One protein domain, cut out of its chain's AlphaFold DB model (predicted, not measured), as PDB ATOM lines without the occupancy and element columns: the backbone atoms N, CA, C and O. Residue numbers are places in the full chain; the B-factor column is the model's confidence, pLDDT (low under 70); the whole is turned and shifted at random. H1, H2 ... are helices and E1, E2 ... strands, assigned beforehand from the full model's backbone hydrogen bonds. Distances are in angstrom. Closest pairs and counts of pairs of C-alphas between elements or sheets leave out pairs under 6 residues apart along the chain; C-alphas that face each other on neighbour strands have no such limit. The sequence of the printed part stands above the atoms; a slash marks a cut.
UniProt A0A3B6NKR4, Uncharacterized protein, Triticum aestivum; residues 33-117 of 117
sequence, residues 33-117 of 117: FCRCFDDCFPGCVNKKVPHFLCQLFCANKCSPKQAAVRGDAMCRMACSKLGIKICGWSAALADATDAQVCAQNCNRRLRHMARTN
ATOM      1  N   PHE A  33      23.533 -14.189 -31.167       86.19
ATOM      2  CA  PHE A  33      22.343 -14.469 -31.961       86.19
ATOM      3  C   PHE A  33      22.447 -13.902 -33.381       86.19
ATOM      4  O   PHE A  33      22.254 -14.649 -34.333       86.19
ATOM      5  N   CYS A  34      22.780 -12.616 -33.535       87.38
ATOM      6  CA  CYS A  34      22.839 -12.006 -34.861       87.38
ATOM      7  C   CYS A  34      23.969 -12.548 -35.723       87.38
ATOM      8  O   CYS A  34      23.751 -12.739 -36.909       87.38
ATOM      9  N   ARG A  35      25.119 -12.891 -35.133       90.38
ATOM     10  CA  ARG A  35      26.184 -13.590 -35.867       90.38
ATOM     11  C   ARG A  35      25.690 -14.917 -36.450       90.38
ATOM     12  O   ARG A  35      25.724 -15.093 -37.657       90.38
ATOM     13  N   CYS A  36      25.105 -15.782 -35.617       90.62
ATOM     14  CA  CYS A  36      24.518 -17.039 -36.096       90.62
ATOM     15  C   CYS A  36      23.419 -16.814 -37.152       90.62
ATOM     16  O   CYS A  36      23.312 -17.567 -38.119       90.62
ATOM     17  N   PHE A  37      22.580 -15.790 -36.962       89.88
ATOM     18  CA  PHE A  37      21.506 -15.475 -37.897       89.88
ATOM     19  C   PHE A  37      22.053 -15.062 -39.265       89.88
ATOM     20  O   PHE A  37      21.569 -15.566 -40.275       89.88
ATOM     21  N   ASP A  38      23.053 -14.180 -39.295       90.81
ATOM     22  CA  ASP A  38      23.684 -13.704 -40.528       90.81
ATOM     23  C   ASP A  38      24.424 -14.819 -41.272       90.81
ATOM     24  O   ASP A  38      24.452 -14.798 -42.497       90.81
ATOM     25  N   ASP A  39      24.950 -15.818 -40.560       90.81
ATOM     26  CA  ASP A  39      25.545 -17.007 -41.183       90.81
ATOM     27  C   ASP A  39      24.466 -17.942 -41.765       90.81
ATOM     28  O   ASP A  39      24.649 -18.568 -42.809       90.81
ATOM     29  N   CYS A  40      23.309 -18.042 -41.103       90.81
ATOM     30  CA  CYS A  40      22.218 -18.927 -41.512       90.81
ATOM     31  C   CYS A  40      21.381 -18.362 -42.671       90.81
ATOM     32  O   CYS A  40      20.994 -19.102 -43.581       90.81
ATOM     33  N   PHE A  41      21.054 -17.068 -42.628       88.62
ATOM     34  CA  PHE A  41      20.060 -16.463 -43.513       88.62
ATOM     35  C   PHE A  41      20.427 -16.573 -45.007       88.62
ATOM     36  O   PHE A  41      19.574 -17.035 -45.770       88.62
ATOM     37  N   PRO A  42      21.668 -16.274 -45.446       88.44
ATOM     38  CA  PRO A  42      22.074 -16.405 -46.846       88.44
ATOM     39  C   PRO A  42      21.967 -17.836 -47.380       88.44
ATOM     40  O   PRO A  42      21.564 -18.027 -48.522       88.44
ATOM     41  N   GLY A  43      22.276 -18.842 -46.553       86.25
ATOM     42  CA  GLY A  43      22.158 -20.255 -46.931       86.25
ATOM     43  C   GLY A  43      20.711 -20.749 -47.012       86.25
ATOM     44  O   GLY A  43      20.426 -21.741 -47.678       86.25
ATOM     45  N   CYS A  44      19.782 -20.054 -46.353       86.00
ATOM     46  CA  CYS A  44      18.366 -20.385 -46.407       86.00
ATOM     47  C   CYS A  44      17.657 -19.747 -47.609       86.00
ATOM     48  O   CYS A  44      16.798 -20.387 -48.228       86.00
ATOM     49  N   VAL A  45      17.974 -18.484 -47.919       81.94
ATOM     50  CA  VAL A  45      17.288 -17.728 -48.971       81.94
ATOM     51  C   VAL A  45      17.486 -18.421 -50.315       81.94
ATOM     52  O   VAL A  45      18.596 -18.567 -50.817       81.94
ATOM     53  N   ASN A  46      16.380 -18.836 -50.925       80.38
ATOM     54  CA  ASN A  46      16.383 -19.422 -52.255       80.38
ATOM     55  C   ASN A  46      15.097 -19.044 -53.003       80.38
ATOM     56  O   ASN A  46      14.108 -18.633 -52.398       80.38
ATOM     57  N   LYS A  47      15.076 -19.228 -54.330       72.88
ATOM     58  CA  LYS A  47      13.919 -18.860 -55.175       72.88
ATOM     59  C   LYS A  47      12.602 -19.557 -54.784       72.88
ATOM     60  O   LYS A  47      11.539 -19.101 -55.184       72.88
ATOM     61  N   LYS A  48      12.660 -20.671 -54.046       79.12
ATOM     62  CA  LYS A  48      11.501 -21.490 -53.645       79.12
ATOM     63  C   LYS A  48      11.036 -21.212 -52.209       79.12
ATOM     64  O   LYS A  48       9.957 -21.670 -51.822       79.12
ATOM     65  N   VAL A  49      11.828 -20.489 -51.417       76.62
ATOM     66  CA  VAL A  49      11.595 -20.241 -49.995       76.62
ATOM     67  C   VAL A  49      11.438 -18.737 -49.768       76.62
ATOM     68  O   VAL A  49      12.396 -17.979 -49.912       76.62
ATOM     69  N   PRO A  50      10.235 -18.287 -49.378       77.81
ATOM     70  CA  PRO A  50      10.001 -16.914 -48.958       77.81
ATOM     71  C   PRO A  50      10.991 -16.433 -47.888       77.81
ATOM     72  O   PRO A  50      11.237 -17.133 -46.905       77.81
ATOM     73  N   HIS A  51      11.483 -15.198 -48.026       82.94
ATOM     74  CA  HIS A  51      12.461 -14.607 -47.101       82.94
ATOM     75  C   HIS A  51      12.002 -14.670 -45.638       82.94
ATOM     76  O   HIS A  51      12.796 -14.995 -44.758       82.94
ATOM     77  N   PHE A  52      10.716 -14.428 -45.368       78.00
ATOM     78  CA  PHE A  52      10.181 -14.472 -44.005       78.00
ATOM     79  C   PHE A  52      10.315 -15.866 -43.364       78.00
ATOM     80  O   PHE A  52      10.619 -15.969 -42.179       78.00
ATOM     81  N   LEU A  53      10.166 -16.952 -44.137       80.38
ATOM     82  CA  LEU A  53      10.350 -18.309 -43.612       80.38
ATOM     83  C   LEU A  53      11.803 -18.556 -43.225       80.38
ATOM     84  O   LEU A  53      12.058 -19.197 -42.209       80.38
ATOM     85  N   CYS A  54      12.747 -17.994 -43.978       86.12
ATOM     86  CA  CYS A  54      14.157 -18.037 -43.615       86.12
ATOM     87  C   CYS A  54      14.477 -17.233 -42.362       86.12
ATOM     88  O   CYS A  54      15.262 -17.692 -41.536       86.12
ATOM     89  N   GLN A  55      13.826 -16.085 -42.163       83.69
ATOM     90  CA  GLN A  55      13.962 -15.336 -40.917       83.69
ATOM     91  C   GLN A  55      13.496 -16.168 -39.714       83.69
ATOM     92  O   GLN A  55      14.214 -16.268 -38.723       83.69
ATOM     93  N   LEU A  56      12.334 -16.823 -39.806       80.06
ATOM     94  CA  LEU A  56      11.839 -17.684 -38.726       80.06
ATOM     95  C   LEU A  56      12.747 -18.895 -38.504       80.06
ATOM     96  O   LEU A  56      13.092 -19.206 -37.364       80.06
ATOM     97  N   PHE A  57      13.146 -19.569 -39.583       85.25
ATOM     98  CA  PHE A  57      13.998 -20.749 -39.513       85.25
ATOM     99  C   PHE A  57      15.343 -20.432 -38.851       85.25
ATOM    100  O   PHE A  57      15.726 -21.101 -37.892       85.25
ATOM    101  N   CYS A  58      16.021 -19.373 -39.292       87.50
ATOM    102  CA  CYS A  58      17.317 -18.988 -38.743       87.50
ATOM    103  C   CYS A  58      17.212 -18.428 -37.324       87.50
ATOM    104  O   CYS A  58      18.045 -18.754 -36.479       87.50
ATOM    105  N   ALA A  59      16.155 -17.675 -37.004       83.75
ATOM    106  CA  ALA A  59      15.902 -17.257 -35.627       83.75
ATOM    107  C   ALA A  59      15.685 -18.464 -34.695       83.75
ATOM    108  O   ALA A  59      16.189 -18.468 -33.571       83.75
ATOM    109  N   ASN A  60      14.983 -19.501 -35.172       82.12
ATOM    110  CA  ASN A  60      14.781 -20.748 -34.437       82.12
ATOM    111  C   ASN A  60      16.089 -21.523 -34.246       82.12
ATOM    112  O   ASN A  60      16.438 -21.862 -33.118       82.12
ATOM    113  N   LYS A  61      16.849 -21.724 -35.326       84.56
ATOM    114  CA  LYS A  61      18.141 -22.421 -35.302       84.56
ATOM    115  C   LYS A  61      19.136 -21.760 -34.339       84.56
ATOM    116  O   LYS A  61      19.825 -22.450 -33.595       84.56
ATOM    117  N   CYS A  62      19.170 -20.430 -34.315       86.94
ATOM    118  CA  CYS A  62      20.121 -19.657 -33.516       86.94
ATOM    119  C   CYS A  62      19.676 -19.385 -32.073       86.94
ATOM    120  O   CYS A  62      20.485 -18.944 -31.257       86.94
ATOM    121  N   SER A  63      18.404 -19.617 -31.735       81.50
ATOM    122  CA  SER A  63      17.888 -19.443 -30.371       81.50
ATOM    123  C   SER A  63      16.703 -20.384 -30.077       81.50
ATOM    124  O   SER A  63      15.590 -19.914 -29.807       81.50
ATOM    125  N   PRO A  64      16.928 -21.712 -30.039       66.19
ATOM    126  CA  PRO A  64      15.863 -22.719 -29.962       66.19
ATOM    127  C   PRO A  64      14.987 -22.597 -28.707       66.19
ATOM    128  O   PRO A  64      13.775 -22.799 -28.770       66.19
ATOM    129  N   LYS A  65      15.557 -22.157 -27.573       61.59
ATOM    130  CA  LYS A  65      14.810 -21.951 -26.313       61.59
ATOM    131  C   LYS A  65      13.735 -20.859 -26.392       61.59
ATOM    132  O   LYS A  65      12.833 -20.841 -25.567       61.59
ATOM    133  N   GLN A  66      13.812 -19.960 -27.372       55.00
ATOM    134  CA  GLN A  66      12.816 -18.904 -27.576       55.00
ATOM    135  C   GLN A  66      11.885 -19.205 -28.757       55.00
ATOM    136  O   GLN A  66      10.981 -18.430 -29.051       55.00
ATOM    137  N   ALA A  67      12.102 -20.310 -29.465       52.81
ATOM    138  CA  ALA A  67      11.682 -20.420 -30.847       52.81
ATOM    139  C   ALA A  67      10.373 -21.171 -31.090       52.81
ATOM    140  O   ALA A  67       9.677 -20.851 -32.047       52.81
ATOM    141  N   ALA A  68       9.977 -22.094 -30.210       48.75
ATOM    142  CA  ALA A  68       8.645 -22.701 -30.277       48.75
ATOM    143  C   ALA A  68       7.541 -21.656 -30.017       48.75
ATOM    144  O   ALA A  68       6.542 -21.611 -30.728       48.75
ATOM    145  N   VAL A  69       7.776 -20.753 -29.057       51.09
ATOM    146  CA  VAL A  69       6.881 -19.628 -28.737       51.09
ATOM    147  C   VAL A  69       6.958 -18.537 -29.811       51.09
ATOM    148  O   VAL A  69       5.938 -17.959 -30.186       51.09
ATOM    149  N   ARG A  70       8.153 -18.279 -30.366       61.03
ATOM    150  CA  ARG A  70       8.331 -17.293 -31.442       61.03
ATOM    151  C   ARG A  70       7.820 -17.771 -32.794       61.03
ATOM    152  O   ARG A  70       7.365 -16.923 -33.535       61.03
ATOM    153  N   GLY A  71       7.860 -19.060 -33.130       67.81
ATOM    154  CA  GLY A  71       7.460 -19.560 -34.451       67.81
ATOM    155  C   GLY A  71       5.995 -19.266 -34.762       67.81
ATOM    156  O   GLY A  71       5.701 -18.606 -35.755       67.81
ATOM    157  N   ASP A  72       5.090 -19.658 -33.865       70.94
ATOM    158  CA  ASP A  72       3.652 -19.421 -34.031       70.94
ATOM    159  C   ASP A  72       3.296 -17.926 -33.930       70.94
ATOM    160  O   ASP A  72       2.579 -17.387 -34.774       70.94
ATOM    161  N   ALA A  73       3.868 -17.214 -32.951       73.00
ATOM    162  CA  ALA A  73       3.664 -15.774 -32.798       73.00
ATOM    163  C   ALA A  73       4.226 -14.962 -33.982       73.00
ATOM    164  O   ALA A  73       3.576 -14.028 -34.441       73.00
ATOM    165  N   MET A  74       5.396 -15.323 -34.515       71.06
ATOM    166  CA  MET A  74       5.992 -14.678 -35.688       71.06
ATOM    167  C   MET A  74       5.265 -15.053 -36.975       71.06
ATOM    168  O   MET A  74       5.099 -14.179 -37.815       71.06
ATOM    169  N   CYS A  75       4.782 -16.291 -37.127       78.56
ATOM    170  CA  CYS A  75       3.898 -16.645 -38.238       78.56
ATOM    171  C   CYS A  75       2.640 -15.770 -38.209       78.56
ATOM    172  O   CYS A  75       2.292 -15.188 -39.232       78.56
ATOM    173  N   ARG A  76       2.006 -15.595 -37.040       77.44
ATOM    174  CA  ARG A  76       0.874 -14.668 -36.887       77.44
ATOM    175  C   ARG A  76       1.251 -13.227 -37.233       77.44
ATOM    176  O   ARG A  76       0.567 -12.630 -38.050       77.44
ATOM    177  N   MET A  77       2.351 -12.690 -36.693       71.81
ATOM    178  CA  MET A  77       2.799 -11.321 -37.001       71.81
ATOM    179  C   MET A  77       3.073 -11.120 -38.499       71.81
ATOM    180  O   MET A  77       2.569 -10.163 -39.082       71.81
ATOM    181  N   ALA A  78       3.784 -12.054 -39.141       71.50
ATOM    182  CA  ALA A  78       4.025 -12.019 -40.582       71.50
ATOM    183  C   ALA A  78       2.708 -12.040 -41.375       71.50
ATOM    184  O   ALA A  78       2.540 -11.265 -42.314       71.50
ATOM    185  N   CYS A  79       1.757 -12.889 -40.974       76.31
ATOM    186  CA  CYS A  79       0.437 -12.999 -41.599       76.31
ATOM    187  C   CYS A  79      -0.474 -11.792 -41.336       76.31
ATOM    188  O   CYS A  79      -1.364 -11.518 -42.133       76.31
ATOM    189  N   SER A  80      -0.226 -11.030 -40.270       71.00
ATOM    190  CA  SER A  80      -0.891  -9.756 -39.970       71.00
ATOM    191  C   SER A  80      -0.240  -8.552 -40.669       71.00
ATOM    192  O   SER A  80      -0.478  -7.417 -40.266       71.00
ATOM    193  N   LYS A  81       0.591  -8.780 -41.701       65.56
ATOM    194  CA  LYS A  81       1.347  -7.754 -42.450       65.56
ATOM    195  C   LYS A  81       2.327  -6.932 -41.599       65.56
ATOM    196  O   LYS A  81       2.850  -5.918 -42.059       65.56
ATOM    197  N   LEU A  82       2.623  -7.369 -40.374       60.62
ATOM    198  CA  LEU A  82       3.662  -6.760 -39.553       60.62
ATOM    199  C   LEU A  82       5.008  -7.294 -40.043       60.62
ATOM    200  O   LEU A  82       5.333  -8.471 -39.877       60.62
ATOM    201  N   GLY A  83       5.783  -6.427 -40.696       64.19
ATOM    202  CA  GLY A  83       7.126  -6.768 -41.151       64.19
ATOM    203  C   GLY A  83       8.004  -7.197 -39.976       64.19
ATOM    204  O   GLY A  83       8.062  -6.521 -38.949       64.19
ATOM    205  N   ILE A  84       8.712  -8.315 -40.129       69.56
ATOM    206  CA  ILE A  84       9.614  -8.817 -39.090       69.56
ATOM    207  C   ILE A  84      11.015  -8.286 -39.374       69.56
ATOM    208  O   ILE A  84      11.578  -8.532 -40.443       69.56
ATOM    209  N   LYS A  85      11.584  -7.562 -38.405       76.06
ATOM    210  CA  LYS A  85      12.983  -7.120 -38.432       76.06
ATOM    211  C   LYS A  85      13.832  -7.987 -37.503       76.06
ATOM    212  O   LYS A  85      13.612  -7.987 -36.294       76.06
ATOM    213  N   ILE A  86      14.813  -8.700 -38.057       77.44
ATOM    214  CA  ILE A  86      15.778  -9.514 -37.300       77.44
ATOM    215  C   ILE A  86      17.189  -9.142 -37.742       77.44
ATOM    216  O   ILE A  86      17.521  -9.283 -38.912       77.44
ATOM    217  N   CYS A  87      18.020  -8.662 -36.814       83.12
ATOM    218  CA  CYS A  87      19.436  -8.359 -37.071       83.12
ATOM    219  C   CYS A  87      19.683  -7.427 -38.276       83.12
ATOM    220  O   CYS A  87      20.706  -7.531 -38.942       83.12
ATOM    221  N   GLY A  88      18.742  -6.515 -38.552       78.62
ATOM    222  CA  GLY A  88      18.784  -5.593 -39.696       78.62
ATOM    223  C   GLY A  88      18.069  -6.098 -40.955       78.62
ATOM    224  O   GLY A  88      17.775  -5.301 -41.839       78.62
ATOM    225  N   TRP A  89      17.704  -7.379 -41.015       72.12
ATOM    226  CA  TRP A  89      16.959  -7.968 -42.126       72.12
ATOM    227  C   TRP A  89      15.458  -7.782 -41.940       72.12
ATOM    228  O   TRP A  89      14.918  -8.116 -40.886       72.12
ATOM    229  N   SER A  90      14.769  -7.321 -42.981       69.69
ATOM    230  CA  SER A  90      13.310  -7.211 -43.021       69.69
ATOM    231  C   SER A  90      12.718  -8.092 -44.111       69.69
ATOM    232  O   SER A  90      13.205  -8.074 -45.240       69.69
ATOM    233  N   ALA A  91      11.633  -8.799 -43.801       64.31
ATOM    234  CA  ALA A  91      10.804  -9.447 -44.807       64.31
ATOM    235  C   ALA A  91       9.348  -9.018 -44.612       64.31
ATOM    236  O   ALA A  91       8.800  -9.121 -43.513       64.31
ATOM    237  N   ALA A  92       8.744  -8.524 -45.690       58.91
ATOM    238  CA  ALA A  92       7.305  -8.337 -45.774       58.91
ATOM    239  C   ALA A  92       6.669  -9.630 -46.292       58.91
ATOM    240  O   ALA A  92       7.245 -10.316 -47.144       58.91
ATOM    241  N   LEU A  93       5.491  -9.964 -45.775       63.38
ATOM    242  CA  LEU A  93       4.665 -11.006 -46.363       63.38
ATOM    243  C   LEU A  93       3.782 -10.391 -47.455       63.38
ATOM    244  O   LEU A  93       3.264  -9.292 -47.273       63.38
ATOM    245  N   ALA A  94       3.609 -11.105 -48.568       55.78
ATOM    246  CA  ALA A  94       2.592 -10.768 -49.559       55.78
ATOM    247  C   ALA A  94       1.190 -10.957 -48.955       55.78
ATOM    248  O   ALA A  94       0.988 -11.866 -48.148       55.78
ATOM    249  N   ASP A  95       0.251 -10.089 -49.332       54.38
ATOM    250  CA  ASP A  95      -1.090  -9.988 -48.751       54.38
ATOM    251  C   ASP A  95      -1.784 -11.350 -48.589       54.38
ATOM    252  O   ASP A  95      -2.188 -11.986 -49.562       54.38
ATOM    253  N   ALA A  96      -1.956 -11.789 -47.341       57.75
ATOM    254  CA  ALA A  96      -2.830 -12.905 -47.013       57.75
ATOM    255  C   ALA A  96      -4.224 -12.363 -46.674       57.75
ATOM    256  O   ALA A  96      -4.376 -11.572 -45.742       57.75
ATOM    257  N   THR A  97      -5.243 -12.791 -47.419       61.50
ATOM    258  CA  THR A  97      -6.661 -12.485 -47.155       61.50
ATOM    259  C   THR A  97      -7.203 -13.200 -45.915       61.50
ATOM    260  O   THR A  97      -8.161 -12.723 -45.317       61.50
ATOM    261  N   ASP A  98      -6.560 -14.295 -45.489       75.06
ATOM    262  CA  ASP A  98      -6.874 -15.034 -44.262       75.06
ATOM    263  C   ASP A  98      -5.597 -15.272 -43.431       75.06
ATOM    264  O   ASP A  98      -4.713 -16.062 -43.791       75.06
ATOM    265  N   ALA A  99      -5.494 -14.571 -42.298       71.88
ATOM    266  CA  ALA A  99      -4.334 -14.636 -41.412       71.88
ATOM    267  C   ALA A  99      -4.176 -16.007 -40.723       71.88
ATOM    268  O   ALA A  99      -3.053 -16.405 -40.400       71.88
ATOM    269  N   GLN A 100      -5.267 -16.749 -40.515       77.38
ATOM    270  CA  GLN A 100      -5.259 -18.034 -39.821       77.38
ATOM    271  C   GLN A 100      -4.755 -19.152 -40.740       77.38
ATOM    272  O   GLN A 100      -3.853 -19.906 -40.358       77.38
ATOM    273  N   VAL A 101      -5.259 -19.213 -41.975       80.38
ATOM    274  CA  VAL A 101      -4.763 -20.134 -43.014       80.38
ATOM    275  C   VAL A 101      -3.296 -19.838 -43.329       80.38
ATOM    276  O   VAL A 101      -2.474 -20.755 -43.438       80.38
ATOM    277  N   CYS A 102      -2.934 -18.554 -43.395       80.75
ATOM    278  CA  CYS A 102      -1.549 -18.129 -43.549       80.75
ATOM    279  C   CYS A 102      -0.650 -18.651 -42.415       80.75
ATOM    280  O   CYS A 102       0.381 -19.278 -42.685       80.75
ATOM    281  N   ALA A 103      -1.049 -18.462 -41.151       82.50
ATOM    282  CA  ALA A 103      -0.245 -18.877 -40.005       82.50
ATOM    283  C   ALA A 103      -0.083 -20.405 -39.945       82.50
ATOM    284  O   ALA A 103       1.010 -20.905 -39.663       82.50
ATOM    285  N   GLN A 104      -1.130 -21.168 -40.276       82.38
ATOM    286  CA  GLN A 104      -1.046 -22.631 -40.353       82.38
ATOM    287  C   GLN A 104      -0.068 -23.103 -41.438       82.38
ATOM    288  O   GLN A 104       0.776 -23.970 -41.178       82.38
ATOM    289  N   ASN A 105      -0.141 -22.516 -42.637       83.50
ATOM    290  CA  ASN A 105       0.762 -22.839 -43.743       83.50
ATOM    291  C   ASN A 105       2.213 -22.449 -43.432       83.50
ATOM    292  O   ASN A 105       3.132 -23.227 -43.711       83.50
ATOM    293  N   CYS A 106       2.415 -21.292 -42.794       83.62
ATOM    294  CA  CYS A 106       3.710 -20.843 -42.290       83.62
ATOM    295  C   CYS A 106       4.313 -21.863 -41.316       83.62
ATOM    296  O   CYS A 106       5.398 -22.395 -41.562       83.62
ATOM    297  N   ASN A 107       3.566 -22.222 -40.269       83.81
ATOM    298  CA  ASN A 107       4.002 -23.188 -39.261       83.81
ATOM    299  C   ASN A 107       4.313 -24.566 -39.875       83.81
ATOM    300  O   ASN A 107       5.283 -25.225 -39.489       83.81
ATOM    301  N   ARG A 108       3.517 -25.020 -40.855       84.69
ATOM    302  CA  ARG A 108       3.758 -26.289 -41.561       84.69
ATOM    303  C   ARG A 108       5.077 -26.262 -42.336       84.69
ATOM    304  O   ARG A 108       5.870 -27.192 -42.197       84.69
ATOM    305  N   ARG A 109       5.327 -25.202 -43.115       82.62
ATOM    306  CA  ARG A 109       6.575 -25.046 -43.882       82.62
ATOM    307  C   ARG A 109       7.791 -24.911 -42.974       82.62
ATOM    308  O   ARG A 109       8.804 -25.547 -43.242       82.62
ATOM    309  N   LEU A 110       7.671 -24.170 -41.873       82.31
ATOM    310  CA  LEU A 110       8.746 -24.026 -40.893       82.31
ATOM    311  C   LEU A 110       9.160 -25.381 -40.299       82.31
ATOM    312  O   LEU A 110      10.346 -25.702 -40.253       82.31
ATOM    313  N   ARG A 111       8.181 -26.211 -39.911       82.00
ATOM    314  CA  ARG A 111       8.438 -27.578 -39.424       82.00
ATOM    315  C   ARG A 111       9.080 -28.469 -40.483       82.00
ATOM    316  O   ARG A 111       9.940 -29.271 -40.142       82.00
ATOM    317  N   HIS A 112       8.674 -28.337 -41.744       82.19
ATOM    318  CA  HIS A 112       9.285 -29.084 -42.842       82.19
ATOM    319  C   HIS A 112      10.758 -28.697 -43.023       82.19
ATOM    320  O   HIS A 112      11.616 -29.571 -43.039       82.19
ATOM    321  N   MET A 113      11.064 -27.398 -43.078       78.00
ATOM    322  CA  MET A 113      12.440 -26.901 -43.216       78.00
ATOM    323  C   MET A 113      13.352 -27.326 -42.063       78.00
ATOM    324  O   MET A 113      14.538 -27.545 -42.287       78.00
ATOM    325  N   ALA A 114      12.803 -27.461 -40.852       75.88
ATOM    326  CA  ALA A 114      13.521 -27.958 -39.679       75.88
ATOM    327  C   ALA A 114      13.827 -29.463 -39.708       75.88
ATOM    328  O   ALA A 114      14.676 -29.906 -38.947       75.88
ATOM    329  N   ARG A 115      13.141 -30.251 -40.544       77.62
ATOM    330  CA  ARG A 115      13.412 -31.691 -40.703       77.62
ATOM    331  C   ARG A 115      14.377 -32.000 -41.843       77.62
ATOM    332  O   ARG A 115      14.913 -33.098 -41.886       77.62
ATOM    333  N   THR A 116      14.528 -31.082 -42.793       71.69
ATOM    334  CA  THR A 116      15.277 -31.298 -44.042       71.69
ATOM    335  C   THR A 116      16.614 -30.552 -44.102       71.69
ATOM    336  O   THR A 116      17.238 -30.551 -45.157       71.69
ATOM    337  N   ASN A 117      17.016 -29.877 -43.022       59.38
ATOM    338  CA  ASN A 117      18.304 -29.187 -42.840       59.38
ATOM    339  C   ASN A 117      19.024 -29.773 -41.633       59.38
ATOM    340  O   ASN A 117      20.269 -29.693 -41.618       59.38
TER     341      ASN A 117
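What this domain is: This is residues 33 to 117 of the 117 residues of an uncharacterized protein of Triticum aestivum (UniProt A0A3B6NKR4). What shape is this? A rounded cluster of helices has H2 in its middle, with H1 packed on one side of it and the pair H3 and H4 on another. A small hairpin, E1 and E2, covers a further side of H2. What is it made of? The printed part has 85 residues with named elements in the order H1 H2 H3 E1 E2 H4, mostly helix, with one antiparallel sheet, E1 - E2. It is compact, with a radius of gyration of the C-alphas of 11.7 A and spans of 34 by 25 by 25 A.

How they stand to each other: What does the first helix meet? H1, residues 33 to 44, touches the hub H2, residues 51 to 62, opposite ways at a steep tilt of 48 degrees; their closest C-alphas, Phe 37 and Cys 58, are 5.5 A apart. What else touches the hub? H3, residues 64 to 79, forms a helical hairpin with H2 at a shallow tilt of 14 degrees, closest at C-alphas 60 and 67, 4.8 A. With residues 53 to 57 alone H2 touches H4, residues 99 to 115, closest at C-alphas 57 and 110, 6.3 A. How do the strands pair? E1, residues 84 to 86, and E2, residues 89 to 91, form an antiparallel hairpin, with N 86 and O 89 at 2.9 A, within hydrogen-bond range. How complete are the helix backbones? Every O i to N i+4 pair is within hydrogen-bond range in H2 and H4, against 6 of 8 in H1 and 8 of 12 in H3.

Where its parts are: Where are the ends? H1 begins at C-alpha 33 (22.343, -14.469, -31.961), and H4, 24.6 A long, ends at C-alpha 115 (13.412, -31.691, -40.703). Does a helix bend? H3, 21.6 A long, has a kink of 46 degrees near residue 71.

The domain as a whole: Is it continuous? The printed part has no cut and no long link. Where is confidence low? Residues 64 to 71, 81 to 84, 90 to 97 and 117 have pLDDT under 70.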